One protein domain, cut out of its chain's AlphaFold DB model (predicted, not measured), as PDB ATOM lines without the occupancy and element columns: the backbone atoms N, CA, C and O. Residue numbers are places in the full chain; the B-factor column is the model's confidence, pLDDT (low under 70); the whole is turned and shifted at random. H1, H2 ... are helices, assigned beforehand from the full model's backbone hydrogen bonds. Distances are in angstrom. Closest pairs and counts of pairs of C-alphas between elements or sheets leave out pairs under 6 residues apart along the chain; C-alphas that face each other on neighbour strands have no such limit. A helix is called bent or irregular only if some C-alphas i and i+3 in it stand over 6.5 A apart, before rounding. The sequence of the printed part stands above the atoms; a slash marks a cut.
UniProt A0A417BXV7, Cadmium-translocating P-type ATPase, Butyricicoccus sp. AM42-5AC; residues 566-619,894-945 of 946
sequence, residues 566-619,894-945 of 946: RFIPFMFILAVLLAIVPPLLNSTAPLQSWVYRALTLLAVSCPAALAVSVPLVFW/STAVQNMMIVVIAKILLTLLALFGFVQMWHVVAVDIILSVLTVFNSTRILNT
ATOM      1  N   ARG A 566     286.274 171.882 274.185       84.44
ATOM      2  CA  ARG A 566     286.879 170.544 274.109       84.44
ATOM      3  C   ARG A 566     285.859 169.455 273.755       84.44
ATOM      4  O   ARG A 566     286.206 168.498 273.066       84.44
ATOM      5  N   PHE A 567     284.619 169.594 274.221       85.12
ATOM      6  CA  PHE A 567     283.565 168.585 274.109       85.12
ATOM      7  C   PHE A 567     283.040 168.422 272.678       85.12
ATOM      8  O   PHE A 567     282.937 167.293 272.201       85.12
ATOM      9  N   ILE A 568     282.773 169.519 271.961       87.69
ATOM     10  CA  ILE A 568     282.231 169.465 270.589       87.69
ATOM     11  C   ILE A 568     283.170 168.722 269.612       87.69
ATOM     12  O   ILE A 568     282.705 167.780 268.963       87.69
ATOM     13  N   PRO A 569     284.482 169.033 269.499       88.50
ATOM     14  CA  PRO A 569     285.371 168.281 268.607       88.50
ATOM     15  C   PRO A 569     285.574 166.821 269.049       88.50
ATOM     16  O   PRO A 569     285.713 165.946 268.196       88.50
ATOM     17  N   PHE A 570     285.529 166.523 270.354       91.19
ATOM     18  CA  PHE A 570     285.553 165.142 270.853       91.19
ATOM     19  C   PHE A 570     284.308 164.352 270.415       91.19
ATOM     20  O   PHE A 570     284.434 163.250 269.880       91.19
ATOM     21  N   MET A 571     283.115 164.935 270.560       91.38
ATOM     22  CA  MET A 571     281.859 164.349 270.082       91.38
ATOM     23  C   MET A 571     281.830 164.188 268.558       91.38
ATOM     24  O   MET A 571     281.347 163.169 268.069       91.38
ATOM     25  N   PHE A 572     282.397 165.132 267.799       90.94
ATOM     26  CA  PHE A 572     282.530 165.013 266.344       90.94
ATOM     27  C   PHE A 572     283.399 163.808 265.948       90.94
ATOM     28  O   PHE A 572     282.998 163.005 265.103       90.94
ATOM     29  N   ILE A 573     284.559 163.628 266.591       92.88
ATOM     30  CA  ILE A 573     285.429 162.459 266.371       92.88
ATOM     31  C   ILE A 573     284.696 161.163 266.745       92.88
ATOM     32  O   ILE A 573     284.742 160.195 265.984       92.88
ATOM     33  N   LEU A 574     283.977 161.145 267.872       92.94
ATOM     34  CA  LEU A 574     283.210 159.980 268.320       92.94
ATOM     35  C   LEU A 574     282.064 159.630 267.354       92.94
ATOM     36  O   LEU A 574     281.849 158.454 267.072       92.94
ATOM     37  N   ALA A 575     281.377 160.627 266.788       93.12
ATOM     38  CA  ALA A 575     280.352 160.436 265.763       93.12
ATOM     39  C   ALA A 575     280.936 159.858 264.461       93.12
ATOM     40  O   ALA A 575     280.397 158.889 263.924       93.12
ATOM     41  N   VAL A 576     282.071 160.379 263.980       93.12
ATOM     42  CA  VAL A 576     282.774 159.824 262.807       93.12
ATOM     43  C   VAL A 576     283.215 158.377 263.062       93.12
ATOM     44  O   VAL A 576     283.034 157.516 262.200       93.12
ATOM     45  N   LEU A 577     283.723 158.074 264.260       93.19
ATOM     46  CA  LEU A 577     284.105 156.716 264.656       93.19
ATOM     47  C   LEU A 577     282.889 155.769 264.691       93.19
ATOM     48  O   LEU A 577     282.963 154.658 264.166       93.19
ATOM     49  N   LEU A 578     281.758 156.224 265.243       91.56
ATOM     50  CA  LEU A 578     280.495 155.481 265.329       91.56
ATOM     51  C   LEU A 578     279.868 155.200 263.954       91.56
ATOM     52  O   LEU A 578     279.242 154.159 263.770       91.56
ATOM     53  N   ALA A 579     280.053 156.099 262.983       91.44
ATOM     54  CA  ALA A 579     279.589 155.909 261.610       91.44
ATOM     55  C   ALA A 579     280.419 154.878 260.821       91.44
ATOM     56  O   ALA A 579     279.906 154.285 259.873       91.44
ATOM     57  N   ILE A 580     281.695 154.682 261.183       91.06
ATOM     58  CA  ILE A 580     282.676 153.928 260.380       91.06
ATOM     59  C   ILE A 580     283.029 152.568 260.998       91.06
ATOM     60  O   ILE A 580     283.033 151.560 260.292       91.06
ATOM     61  N   VAL A 581     283.327 152.502 262.298       90.81
ATOM     62  CA  VAL A 581     283.885 151.286 262.922       90.81
ATOM     63  C   VAL A 581     282.880 150.125 262.997       90.81
ATOM     64  O   VAL A 581     283.248 149.021 262.589       90.81
ATOM     65  N   PRO A 582     281.620 150.303 263.444       87.75
ATOM     66  CA  PRO A 582     280.688 149.181 263.547       87.75
ATOM     67  C   PRO A 582     280.337 148.523 262.195       87.75
ATOM     68  O   PRO A 582     280.349 147.291 262.151       87.75
ATOM     69  N   PRO A 583     280.112 149.259 261.080       86.69
ATOM     70  CA  PRO A 583     279.965 148.654 259.749       86.69
ATOM     71  C   PRO A 583     281.208 147.907 259.239       86.69
ATOM     72  O   PRO A 583     281.068 146.920 258.518       86.69
ATOM     73  N   LEU A 584     282.421 148.349 259.604       86.50
ATOM     74  CA  LEU A 584     283.663 147.651 259.239       86.50
ATOM     75  C   LEU A 584     283.847 146.338 260.014       86.50
ATOM     76  O   LEU A 584     284.367 145.376 259.453       86.50
ATOM     77  N   LEU A 585     283.422 146.287 261.281       86.38
ATOM     78  CA  LEU A 585     283.510 145.083 262.117       86.38
ATOM     79  C   LEU A 585     282.368 144.087 261.858       86.38
ATOM     80  O   LEU A 585     282.591 142.883 261.905       86.38
ATOM     81  N   ASN A 586     281.157 144.575 261.567       81.62
ATOM     82  CA  ASN A 586     279.971 143.764 261.290       81.62
ATOM     83  C   ASN A 586     279.354 144.154 259.938       81.62
ATOM     84  O   ASN A 586     278.423 144.957 259.869       81.62
ATOM     85  N   SER A 587     279.824 143.521 258.860       72.38
ATOM     86  CA  SER A 587     279.397 143.798 257.475       72.38
ATOM     87  C   SER A 587     277.917 143.500 257.174       72.38
ATOM     88  O   SER A 587     277.441 143.787 256.079       72.38
ATOM     89  N   THR A 588     277.181 142.914 258.122       76.06
ATOM     90  CA  THR A 588     275.729 142.680 258.058       76.06
ATOM     91  C   THR A 588     274.897 143.852 258.589       76.06
ATOM     92  O   THR A 588     273.681 143.860 258.401       76.06
ATOM     93  N   ALA A 589     275.508 144.838 259.253       76.31
ATOM     94  CA  ALA A 589     274.788 145.968 259.832       76.31
ATOM     95  C   ALA A 589     274.604 147.111 258.808       76.31
ATOM     96  O   ALA A 589     275.576 147.528 258.173       76.31
ATOM     97  N   PRO A 590     273.388 147.669 258.639       84.44
ATOM     98  CA  PRO A 590     273.130 148.673 257.612       84.44
ATOM     99  C   PRO A 590     273.807 150.009 257.944       84.44
ATOM    100  O   PRO A 590     273.499 150.641 258.953       84.44
ATOM    101  N   LEU A 591     274.681 150.485 257.050       87.19
ATOM    102  CA  LEU A 591     275.415 151.753 257.194       87.19
ATOM    103  C   LEU A 591     274.497 152.942 257.540       87.19
ATOM    104  O   LEU A 591     274.848 153.773 258.374       87.19
ATOM    105  N   GLN A 592     273.296 152.989 256.953       88.00
ATOM    106  CA  GLN A 592     272.304 154.048 257.170       88.00
ATOM    107  C   GLN A 592     271.935 154.235 258.655       88.00
ATOM    108  O   GLN A 592     271.762 155.372 259.086       88.00
ATOM    109  N   SER A 593     271.854 153.162 259.456       87.88
ATOM    110  CA  SER A 593     271.489 153.271 260.878       87.88
ATOM    111  C   SER A 593     272.658 153.721 261.759       87.88
ATOM    112  O   SER A 593     272.441 154.432 262.740       87.88
ATOM    113  N   TRP A 594     273.897 153.384 261.395       90.94
ATOM    114  CA  TRP A 594     275.096 153.867 262.087       90.94
ATOM    115  C   TRP A 594     275.392 155.335 261.775       90.94
ATOM    116  O   TRP A 594     275.692 156.096 262.691       90.94
ATOM    117  N   VAL A 595     275.202 155.771 260.524       92.12
ATOM    118  CA  VAL A 595     275.269 157.200 260.166       92.12
ATOM    119  C   VAL A 595     274.132 157.984 260.838       92.12
ATOM    120  O   VAL A 595     274.376 159.073 261.352       92.12
ATOM    121  N   TYR A 596     272.920 157.421 260.937       92.25
ATOM    122  CA  TYR A 596     271.833 158.025 261.720       92.25
ATOM    123  C   TYR A 596     272.225 158.203 263.196       92.25
ATOM    124  O   TYR A 596     272.161 159.316 263.710       92.25
ATOM    125  N   ARG A 597     272.720 157.148 263.866       91.88
ATOM    126  CA  ARG A 597     273.199 157.214 265.263       91.88
ATOM    127  C   ARG A 597     274.324 158.232 265.455       91.88
ATOM    128  O   ARG A 597     274.323 158.946 266.452       91.88
ATOM    129  N   ALA A 598     275.253 158.327 264.505       93.62
ATOM    130  CA  ALA A 598     276.323 159.322 264.521       93.62
ATOM    131  C   ALA A 598     275.788 160.760 264.454       93.62
ATOM    132  O   ALA A 598     276.254 161.613 265.203       93.62
ATOM    133  N   LEU A 599     274.777 161.027 263.624       93.69
ATOM    134  CA  LEU A 599     274.122 162.338 263.554       93.69
ATOM    135  C   LEU A 599     273.272 162.628 264.804       93.69
ATOM    136  O   LEU A 599     273.290 163.755 265.289       93.69
ATOM    137  N   THR A 600     272.602 161.625 265.387       93.25
ATOM    138  CA  THR A 600     271.926 161.762 266.691       93.25
ATOM    139  C   THR A 600     272.920 162.123 267.794       93.25
ATOM    140  O   THR A 600     272.679 163.063 268.546       93.25
ATOM    141  N   LEU A 601     274.063 161.434 267.872       93.12
ATOM    142  CA  LEU A 601     275.143 161.751 268.812       93.12
ATOM    143  C   LEU A 601     275.708 163.162 268.575       93.12
ATOM    144  O   LEU A 601     275.927 163.914 269.523       93.12
ATOM    145  N   LEU A 602     275.884 163.551 267.311       91.56
ATOM    146  CA  LEU A 602     276.322 164.893 266.943       91.56
ATOM    147  C   LEU A 602     275.313 165.962 267.406       91.56
ATOM    148  O   LEU A 602     275.731 167.005 267.903       91.56
ATOM    149  N   ALA A 603     274.007 165.679 267.359       90.81
ATOM    150  CA  ALA A 603     272.967 166.547 267.920       90.81
ATOM    151  C   ALA A 603     273.065 166.687 269.453       90.81
ATOM    152  O   ALA A 603     272.855 167.781 269.975       90.81
ATOM    153  N   VAL A 604     273.440 165.620 270.183       91.12
ATOM    154  CA  VAL A 604     273.641 165.684 271.649       91.12
ATOM    155  C   VAL A 604     274.734 166.694 272.001       91.12
ATOM    156  O   VAL A 604     274.623 167.379 273.017       91.12
ATOM    157  N   SER A 605     275.750 166.838 271.143       88.31
ATOM    158  CA  SER A 605     276.912 167.698 271.394       88.31
ATOM    159  C   SER A 605     276.645 169.210 271.383       88.31
ATOM    160  O   SER A 605     277.539 169.977 271.735       88.31
ATOM    161  N   CYS A 606     275.427 169.654 271.041       84.19
ATOM    162  CA  CYS A 606     275.054 171.063 271.150       84.19
ATOM    163  C   CYS A 606     275.202 171.571 272.605       84.19
ATOM    164  O   CYS A 606     274.737 170.893 273.523       84.19
ATOM    165  N   PRO A 607     275.811 172.744 272.863       76.62
ATOM    166  CA  PRO A 607     275.994 173.265 274.220       76.62
ATOM    167  C   PRO A 607     274.858 174.182 274.714       76.62
ATOM    168  O   PRO A 607     275.021 174.787 275.771       76.62
ATOM    169  N   ALA A 608     273.749 174.328 273.975       77.44
ATOM    170  CA  ALA A 608     272.758 175.404 274.139       77.44
ATOM    171  C   ALA A 608     272.325 175.679 275.596       77.44
ATOM    172  O   ALA A 608     272.499 176.798 276.085       77.44
ATOM    173  N   ALA A 609     271.835 174.660 276.312       81.31
ATOM    174  CA  ALA A 609     271.388 174.807 277.700       81.31
ATOM    175  C   ALA A 609     272.510 175.268 278.648       81.31
ATOM    176  O   ALA A 609     272.277 176.050 279.570       81.31
ATOM    177  N   LEU A 610     273.741 174.805 278.419       79.12
ATOM    178  CA  LEU A 610     274.896 175.152 279.243       79.12
ATOM    179  C   LEU A 610     275.355 176.591 278.965       79.12
ATOM    180  O   LEU A 610     275.514 177.378 279.893       79.12
ATOM    181  N   ALA A 611     275.477 176.945 277.680       77.38
ATOM    182  CA  ALA A 611     275.963 178.240 277.209       77.38
ATOM    183  C   ALA A 611     275.113 179.437 277.674       77.38
ATOM    184  O   ALA A 611     275.636 180.541 277.806       77.38
ATOM    185  N   VAL A 612     273.816 179.225 277.921       78.56
ATOM    186  CA  VAL A 612     272.896 180.263 278.417       78.56
ATOM    187  C   VAL A 612     272.787 180.266 279.945       78.56
ATOM    188  O   VAL A 612     272.712 181.334 280.552       78.56
ATOM    189  N   SER A 613     272.757 179.094 280.587       84.38
ATOM    190  CA  SER A 613     272.329 178.995 281.989       84.38
ATOM    191  C   SER A 613     273.332 179.540 283.005       84.38
ATOM    192  O   SER A 613     272.905 180.223 283.935       84.38
ATOM    193  N   VAL A 614     274.638 179.285 282.849       86.56
ATOM    194  CA  VAL A 614     275.651 179.730 283.829       86.56
ATOM    195  C   VAL A 614     275.818 181.260 283.836       86.56
ATOM    196  O   VAL A 614     275.677 181.839 284.917       86.56
ATOM    197  N   PRO A 615     275.997 181.960 282.693       84.31
ATOM    198  CA  PRO A 615     276.055 183.426 282.690       84.31
ATOM    199  C   PRO A 615     274.759 184.075 283.197       84.31
ATOM    200  O   PRO A 615     274.814 185.079 283.906       84.31
ATOM    201  N   LEU A 616     273.589 183.487 282.900       86.19
ATOM    202  CA  LEU A 616     272.311 183.981 283.422       86.19
ATOM    203  C   LEU A 616     272.216 183.865 284.950       86.19
ATOM    204  O   LEU A 616     271.673 184.765 285.583       86.19
ATOM    205  N   VAL A 617     272.730 182.787 285.555       90.69
ATOM    206  CA  VAL A 617     272.751 182.659 287.022       90.69
ATOM    207  C   VAL A 617     273.526 183.815 287.652       90.69
ATOM    208  O   VAL A 617     272.983 184.502 288.517       90.69
ATOM    209  N   PHE A 618     274.755 184.070 287.194       90.25
ATOM    210  CA  PHE A 618     275.565 185.174 287.715       90.25
ATOM    211  C   PHE A 618     274.940 186.543 287.431       90.25
ATOM    212  O   PHE A 618     274.975 187.410 288.302       90.25
ATOM    213  N   TRP A 619     274.291 186.722 286.275       86.94
ATOM    214  CA  TRP A 619     273.528 187.934 285.971       86.94
ATOM    215  C   TRP A 619     272.381 188.152 286.972       86.94
ATOM    216  O   TRP A 619     272.317 189.205 287.599       86.94
ATOM    217  N   SER A 894     275.803 178.123 294.065       94.38
ATOM    218  CA  SER A 894     275.121 176.827 294.208       94.38
ATOM    219  C   SER A 894     274.117 176.561 293.076       94.38
ATOM    220  O   SER A 894     274.044 175.443 292.569       94.38
ATOM    221  N   THR A 895     273.379 177.581 292.625       94.38
ATOM    222  CA  THR A 895     272.433 177.456 291.498       94.38
ATOM    223  C   THR A 895     273.163 177.251 290.165       94.38
ATOM    224  O   THR A 895     272.701 176.475 289.328       94.38
ATOM    225  N   ALA A 896     274.331 177.875 289.973       93.25
ATOM    226  CA  ALA A 896     275.153 177.704 288.774       93.25
ATOM    227  C   ALA A 896     275.716 176.277 288.676       93.25
ATOM    228  O   ALA A 896     275.582 175.631 287.636       93.25
ATOM    229  N   VAL A 897     276.260 175.753 289.781       93.38
ATOM    230  CA  VAL A 897     276.751 174.369 289.873       93.38
ATOM    231  C   VAL A 897     275.609 173.367 289.669       93.38
ATOM    232  O   VAL A 897     275.776 172.411 288.916       93.38
ATOM    233  N   GLN A 898     274.428 173.599 290.257       93.31
ATOM    234  CA  GLN A 898     273.239 172.770 290.013       93.31
ATOM    235  C   GLN A 898     272.849 172.754 288.529       93.31
ATOM    236  O   GLN A 898     272.705 171.676 287.953       93.31
ATOM    237  N   ASN A 899     272.723 173.924 287.893       92.62
ATOM    238  CA  ASN A 899     272.386 174.027 286.472       92.62
ATOM    239  C   ASN A 899     273.420 173.294 285.596       92.62
ATOM    240  O   ASN A 899     273.031 172.485 284.753       92.62
ATOM    241  N   MET A 900     274.723 173.495 285.838       91.12
ATOM    242  CA  MET A 900     275.786 172.782 285.121       91.12
ATOM    243  C   MET A 900     275.688 171.262 285.308       91.12
ATOM    244  O   MET A 900     275.719 170.525 284.323       91.12
ATOM    245  N   MET A 901     275.539 170.779 286.544       92.00
ATOM    246  CA  MET A 901     275.485 169.343 286.841       92.00
ATOM    247  C   MET A 901     274.263 168.665 286.213       92.00
ATOM    248  O   MET A 901     274.408 167.601 285.612       92.00
ATOM    249  N   ILE A 902     273.080 169.290 286.273       92.25
ATOM    250  CA  ILE A 902     271.866 168.769 285.623       92.25
ATOM    251  C   ILE A 902     272.084 168.662 284.105       92.25
ATOM    252  O   ILE A 902     271.752 167.633 283.510       92.25
ATOM    253  N   VAL A 903     272.695 169.677 283.479       91.12
ATOM    254  CA  VAL A 903     272.984 169.664 282.035       91.12
ATOM    255  C   VAL A 903     273.994 168.579 281.666       91.12
ATOM    256  O   VAL A 903     273.742 167.797 280.751       91.12
ATOM    257  N   VAL A 904     275.115 168.487 282.385       90.56
ATOM    258  CA  VAL A 904     276.173 167.502 282.114       90.56
ATOM    259  C   VAL A 904     275.655 166.069 282.288       90.56
ATOM    260  O   VAL A 904     275.872 165.236 281.407       90.56
ATOM    261  N   ILE A 905     274.902 165.782 283.356       92.94
ATOM    262  CA  ILE A 905     274.314 164.454 283.596       92.94
ATOM    263  C   ILE A 905     273.318 164.088 282.484       92.94
ATOM    264  O   ILE A 905     273.396 162.989 281.930       92.94
ATOM    265  N   ALA A 906     272.430 165.010 282.094       92.88
ATOM    266  CA  ALA A 906     271.487 164.787 280.998       92.88
ATOM    267  C   ALA A 906     272.196 164.527 279.655       92.88
ATOM    268  O   ALA A 906     271.812 163.615 278.920       92.88
ATOM    269  N   LYS A 907     273.266 165.269 279.343       90.94
ATOM    270  CA  LYS A 907     274.058 165.096 278.112       90.94
ATOM    271  C   LYS A 907     274.816 163.766 278.085       90.94
ATOM    272  O   LYS A 907     274.848 163.114 277.039       90.94
ATOM    273  N   ILE A 908     275.365 163.316 279.217       91.94
ATOM    274  CA  ILE A 908     275.995 161.989 279.349       91.94
ATOM    275  C   ILE A 908     274.954 160.878 279.150       91.94
ATOM    276  O   ILE A 908     275.186 159.950 278.374       91.94
ATOM    277  N   LEU A 909     273.781 160.988 279.779       93.81
ATOM    278  CA  LEU A 909     272.707 160.002 279.641       93.81
ATOM    279  C   LEU A 909     272.189 159.918 278.193       93.81
ATOM    280  O   LEU A 909     272.111 158.825 277.630       93.81
ATOM    281  N   LEU A 910     271.917 161.062 277.551       93.06
ATOM    282  CA  LEU A 910     271.531 161.126 276.134       93.06
ATOM    283  C   LEU A 910     272.601 160.525 275.212       93.06
ATOM    284  O   LEU A 910     272.257 159.802 274.279       93.06
ATOM    285  N   THR A 911     273.885 160.773 275.489       91.94
ATOM    286  CA  THR A 911     275.014 160.193 274.742       91.94
ATOM    287  C   THR A 911     274.980 158.664 274.790       91.94
ATOM    288  O   THR A 911     275.066 158.011 273.749       91.94
ATOM    289  N   LEU A 912     274.787 158.079 275.977       92.62
ATOM    290  CA  LEU A 912     274.693 156.626 276.149       92.62
ATOM    291  C   LEU A 912     273.476 156.040 275.413       92.62
ATOM    292  O   LEU A 912     273.620 155.073 274.663       92.62
ATOM    293  N   LEU A 913     272.289 156.641 275.555       93.38
ATOM    294  CA  LEU A 913     271.082 156.161 274.868       93.38
ATOM    295  C   LEU A 913     271.178 156.296 273.335       93.38
ATOM    296  O   LEU A 913     270.687 155.420 272.616       93.38
ATOM    297  N   ALA A 914     271.839 157.340 272.823       90.88
ATOM    298  CA  ALA A 914     272.085 157.532 271.392       90.88
ATOM    299  C   ALA A 914     273.049 156.476 270.814       90.88
ATOM    300  O   ALA A 914     272.797 155.956 269.725       90.88
ATOM    301  N   LEU A 915     274.099 156.093 271.555       88.88
ATOM    302  CA  LEU A 915     275.038 155.030 271.160       88.88
ATOM    303  C   LEU A 915     274.329 153.674 270.983       88.88
ATOM    304  O   LEU A 915     274.504 153.005 269.959       88.88
ATOM    305  N   PHE A 916     273.471 153.294 271.938       87.69
ATOM    306  CA  PHE A 916     272.645 152.082 271.832       87.69
ATOM    307  C   PHE A 916     271.503 152.209 270.808       87.69
ATOM    308  O   PHE A 916     271.036 151.191 270.289       87.69
ATOM    309  N   GLY A 917     271.119 153.436 270.443       87.12
ATOM    310  CA  GLY A 917     270.078 153.742 269.461       87.12
ATOM    311  C   GLY A 917     268.655 153.683 270.016       87.12
ATOM    312  O   GLY A 917     267.728 153.428 269.255       87.12
ATOM    313  N   PHE A 918     268.480 153.914 271.322       90.88
ATOM    314  CA  PHE A 918     267.163 154.032 271.966       90.88
ATOM    315  C   PHE A 918     266.510 155.412 271.768       90.88
ATOM    316  O   PHE A 918     265.372 155.619 272.175       90.88
ATOM    317  N   VAL A 919     267.230 156.367 271.171       92.75
ATOM    318  CA  VAL A 919     266.848 157.782 271.060       92.75
ATOM    319  C   VAL A 919     266.988 158.259 269.609       92.75
ATOM    320  O   VAL A 919     267.952 157.920 268.921       92.75
ATOM    321  N   GLN A 920     266.013 159.050 269.155       91.00
ATOM    322  CA  GLN A 920     265.978 159.697 267.833       91.00
ATOM    323  C   GLN A 920     266.468 161.154 267.926       91.00
ATOM    324  O   GLN A 920     266.511 161.718 269.020       91.00
ATOM    325  N   MET A 921     266.806 161.795 266.803       90.88
ATOM    326  CA  MET A 921     267.350 163.164 266.801       90.88
ATOM    327  C   MET A 921     266.383 164.184 267.411       90.88
ATOM    328  O   MET A 921     266.802 165.038 268.194       90.88
ATOM    329  N   TRP A 922     265.086 164.086 267.107       90.19
ATOM    330  CA  TRP A 922     264.098 165.031 267.640       90.19
ATOM    331  C   TRP A 922     263.949 164.942 269.169       90.19
ATOM    332  O   TRP A 922     263.772 165.972 269.817       90.19
ATOM    333  N   HIS A 923     264.095 163.744 269.755       92.50
ATOM    334  CA  HIS A 923     264.081 163.546 271.209       92.50
ATOM    335  C   HIS A 923     265.257 164.268 271.884       92.50
ATOM    336  O   HIS A 923     265.066 164.920 272.907       92.50
ATOM    337  N   VAL A 924     266.465 164.185 271.305       92.12
ATOM    338  CA  VAL A 924     267.663 164.872 271.828       92.12
ATOM    339  C   VAL A 924     267.427 166.376 271.918       92.12
ATOM    340  O   VAL A 924     267.655 166.980 272.964       92.12
ATOM    341  N   VAL A 925     266.935 166.971 270.828       90.38
ATOM    342  CA  VAL A 925     266.700 168.416 270.747       90.38
ATOM    343  C   VAL A 925     265.546 168.835 271.663       90.38
ATOM    344  O   VAL A 925     265.657 169.851 272.341       90.38
ATOM    345  N   ALA A 926     264.479 168.036 271.772       90.62
ATOM    346  CA  ALA A 926     263.390 168.291 272.717       90.62
ATOM    347  C   ALA A 926     263.879 168.337 274.177       90.62
ATOM    348  O   ALA A 926     263.535 169.267 274.908       90.62
ATOM    349  N   VAL A 927     264.715 167.378 274.596       92.12
ATOM    350  CA  VAL A 927     265.273 167.349 275.960       92.12
ATOM    351  C   VAL A 927     266.187 168.548 276.213       92.12
ATOM    352  O   VAL A 927     266.077 169.160 277.270       92.12
ATOM    353  N   ASP A 928     267.028 168.940 275.252       88.88
ATOM    354  CA  ASP A 928     267.932 170.094 275.399       88.88
ATOM    355  C   ASP A 928     267.173 171.426 275.562       88.88
ATOM    356  O   ASP A 928     267.592 172.315 276.304       88.88
ATOM    357  N   ILE A 929     266.004 171.550 274.929       87.56
ATOM    358  CA  ILE A 929     265.120 172.718 275.061       87.56
ATOM    359  C   ILE A 929     264.429 172.737 276.424       87.56
ATOM    360  O   ILE A 929     264.428 173.770 277.091       87.56
ATOM    361  N   ILE A 930     263.869 171.603 276.861       89.94
ATOM    362  CA  ILE A 930     263.249 171.470 278.191       89.94
ATOM    363  C   ILE A 930     264.278 171.805 279.279       89.94
ATOM    364  O   ILE A 930     263.985 172.554 280.205       89.94
ATOM    365  N   LEU A 931     265.503 171.306 279.121       90.94
ATOM    366  CA  LEU A 931     266.653 171.563 279.980       90.94
ATOM    367  C   LEU A 931     267.090 173.040 279.970       90.94
ATOM    368  O   LEU A 931     267.380 173.597 281.031       90.94
ATOM    369  N   SER A 932     267.083 173.698 278.805       86.62
ATOM    370  CA  SER A 932     267.345 175.141 278.679       86.62
ATOM    371  C   SER A 932     266.302 175.962 279.444       86.62
ATOM    372  O   SER A 932     266.653 176.782 280.288       86.62
ATOM    373  N   VAL A 933     265.009 175.697 279.226       86.00
ATOM    374  CA  VAL A 933     263.912 176.404 279.913       86.00
ATOM    375  C   VAL A 933     263.923 176.128 281.423       86.00
ATOM    376  O   VAL A 933     263.738 177.052 282.215       86.00
ATOM    377  N   LEU A 934     264.192 174.887 281.841       88.56
ATOM    378  CA  LEU A 934     264.272 174.494 283.250       88.56
ATOM    379  C   LEU A 934     265.428 175.188 283.981       88.56
ATOM    380  O   LEU A 934     265.228 175.709 285.076       88.56
ATOM    381  N   THR A 935     266.626 175.211 283.388       89.44
ATOM    382  CA  THR A 935     267.790 175.879 283.992       89.44
ATOM    383  C   THR A 935     267.606 177.394 284.042       89.44
ATOM    384  O   THR A 935     267.884 177.988 285.080       89.44
ATOM    385  N   VAL A 936     267.041 178.006 282.995       85.06
ATOM    386  CA  VAL A 936     266.665 179.432 282.974       85.06
ATOM    387  C   VAL A 936     265.645 179.771 284.073       85.06
ATOM    388  O   VAL A 936     265.845 180.735 284.811       85.06
ATOM    389  N   PHE A 937     264.595 178.961 284.255       85.38
ATOM    390  CA  PHE A 937     263.625 179.145 285.347       85.38
ATOM    391  C   PHE A 937     264.236 178.886 286.736       85.38
ATOM    392  O   PHE A 937     263.803 179.465 287.730       85.38
ATOM    393  N   ASN A 938     265.265 178.040 286.833       89.81
ATOM    394  CA  ASN A 938     266.012 177.867 288.074       89.81
ATOM    395  C   ASN A 938     266.890 179.095 288.386       89.81
ATOM    396  O   ASN A 938     266.991 179.475 289.550       89.81
ATOM    397  N   SER A 939     267.451 179.760 287.367       89.00
ATOM    398  CA  SER A 939     268.216 181.008 287.517       89.00
ATOM    399  C   SER A 939     267.356 182.171 288.020       89.00
ATOM    400  O   SER A 939     267.757 182.871 288.949       89.00
ATOM    401  N   THR A 940     266.152 182.371 287.467       84.81
ATOM    402  CA  THR A 940     265.292 183.512 287.849       84.81
ATOM    403  C   THR A 940     264.830 183.462 289.308       84.81
ATOM    404  O   THR A 940     264.569 184.512 289.892       84.81
ATOM    405  N   ARG A 941     264.828 182.284 289.953       87.56
ATOM    406  CA  ARG A 941     264.580 182.143 291.403       87.56
ATOM    407  C   ARG A 941     265.516 183.000 292.261       87.56
ATOM    408  O   ARG A 941     265.122 183.385 293.358       87.56
ATOM    409  N   ILE A 942     266.722 183.309 291.779       89.00
ATOM    410  CA  ILE A 942     267.705 184.118 292.514       89.00
ATOM    411  C   ILE A 942     267.185 185.543 292.748       89.00
ATOM    412  O   ILE A 942     267.393 186.084 293.835       89.00
ATOM    413  N   LEU A 943     266.424 186.105 291.798       83.75
ATOM    414  CA  LEU A 943     265.816 187.440 291.905       83.75
ATOM    415  C   LEU A 943     264.823 187.547 293.080       83.75
ATOM    416  O   LEU A 943     264.626 188.638 293.608       83.75
ATOM    417  N   ASN A 944     264.267 186.413 293.525       81.44
ATOM    418  CA  ASN A 944     263.327 186.306 294.646       81.44
ATOM    419  C   ASN A 944     263.984 185.800 295.951       81.44
ATOM    420  O   ASN A 944     263.282 185.488 296.913       81.44
ATOM    421  N   THR A 945     265.319 185.695 296.007       78.12
ATOM    422  CA  THR A 945     266.041 185.374 297.254       78.12
ATOM    423  C   THR A 945     265.847 186.513 298.257       78.12
ATOM    424  O   THR A 945     266.018 187.676 297.885       78.12
TER     425      THR A 945
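What this domain is: This is residues 566 to 619 and 894 to 945 of the 946 residues of the protein "Cadmium-translocating P-type ATPase" of Butyricicoccus sp. AM42-5AC (UniProt A0A417BXV7). This is a long rod of nearly aligned helices: H2 and H3 follow each other end to end as one broken row, and H4 and H5 run alongside that row to make a bundle, helices packed side by side. H1 folds back along H2 at one end as a helical hairpin, and residues 584 to 589 at its turn stick out. The printed part has 106 residues, with five named helices in the order H1 H2 H3 H4 H5 and no named strand; the class is all helix. The whole is loose, with a radius of gyration of the C-alphas of 16.3 A, and the C-alphas span 59 by 24 by 15 A.

How they stand to each other: Start at H1, residues 566 to 585, and go on to H2, residues 591 to 604: they touch, with Ala 575 and Ala 598 having the closest C-alphas, 4.4 A apart, and run opposite ways at a shallow tilt of 14 degrees. Next come H3, residues 608 to 619, which is apart from H2 and from H1, and, beyond the cut, H4, residues 894 to 916. Residues 907 to 915 of H4 alone touch H2, the closest C-alphas being those of Leu 601 and Ala 914 at 5.8 A. Residues 895 to 903 of H4 alone touch H3, closest at the C-alphas of Val 614 and Ala 896, 5.4 A. H5, residues 921 to 944, forms a hairpin with H4, closest at the C-alphas of Asn 899 and Thr 935, 5.5 A; they run opposite ways at a shallow tilt of 8 degrees. H5 touches H3, the same way at a shallow tilt of 5 degrees, with the C-alphas of Ala 609 and Ser 932 closest at 4.2 A. Residues 921 to 925 of H5 alone touch H2, through its residues 599 to 604 alone; the C-alphas of Thr 600 and Met 921 are closest, 4.8 A apart. H1 and H5 are apart. In H2 and H4 every O i to N i+4 pair is within hydrogen-bond range; the counts are 14 of 16 in H1, 6 of 8 in H3 and 16 of 20 in H5.

Where its parts are: Find C-alpha 566 at (286.879, 170.544, 274.109); from there H1 runs 28.3 A to C-alpha 585. It is irregular, with C-alphas 579 and 582 7.1 A apart. From C-alpha 591 at (275.415, 151.753, 257.194) H2 runs 20.2 A, and H3 runs 17.3 A from C-alpha 608; H3 is only just irregular, C-alphas 611 and 614 being 6.8 A apart. H4 runs 33.5 A, and H5 runs 36.4 A to C-alpha 944 at (263.327, 186.306, 294.646).

The domain as a whole: Look for the two C-alphas farthest apart at Ser 587 and Thr 945, 59.1 A. Residues 620 to 893 are not printed, and C-alphas 619 and 894 are 13.9 A apart across that cut. The links H1 to H2, H2 to H3 and H4 to H5 are tight. The mean pLDDT of the printed part is 88.7, and no printed residue is under 70.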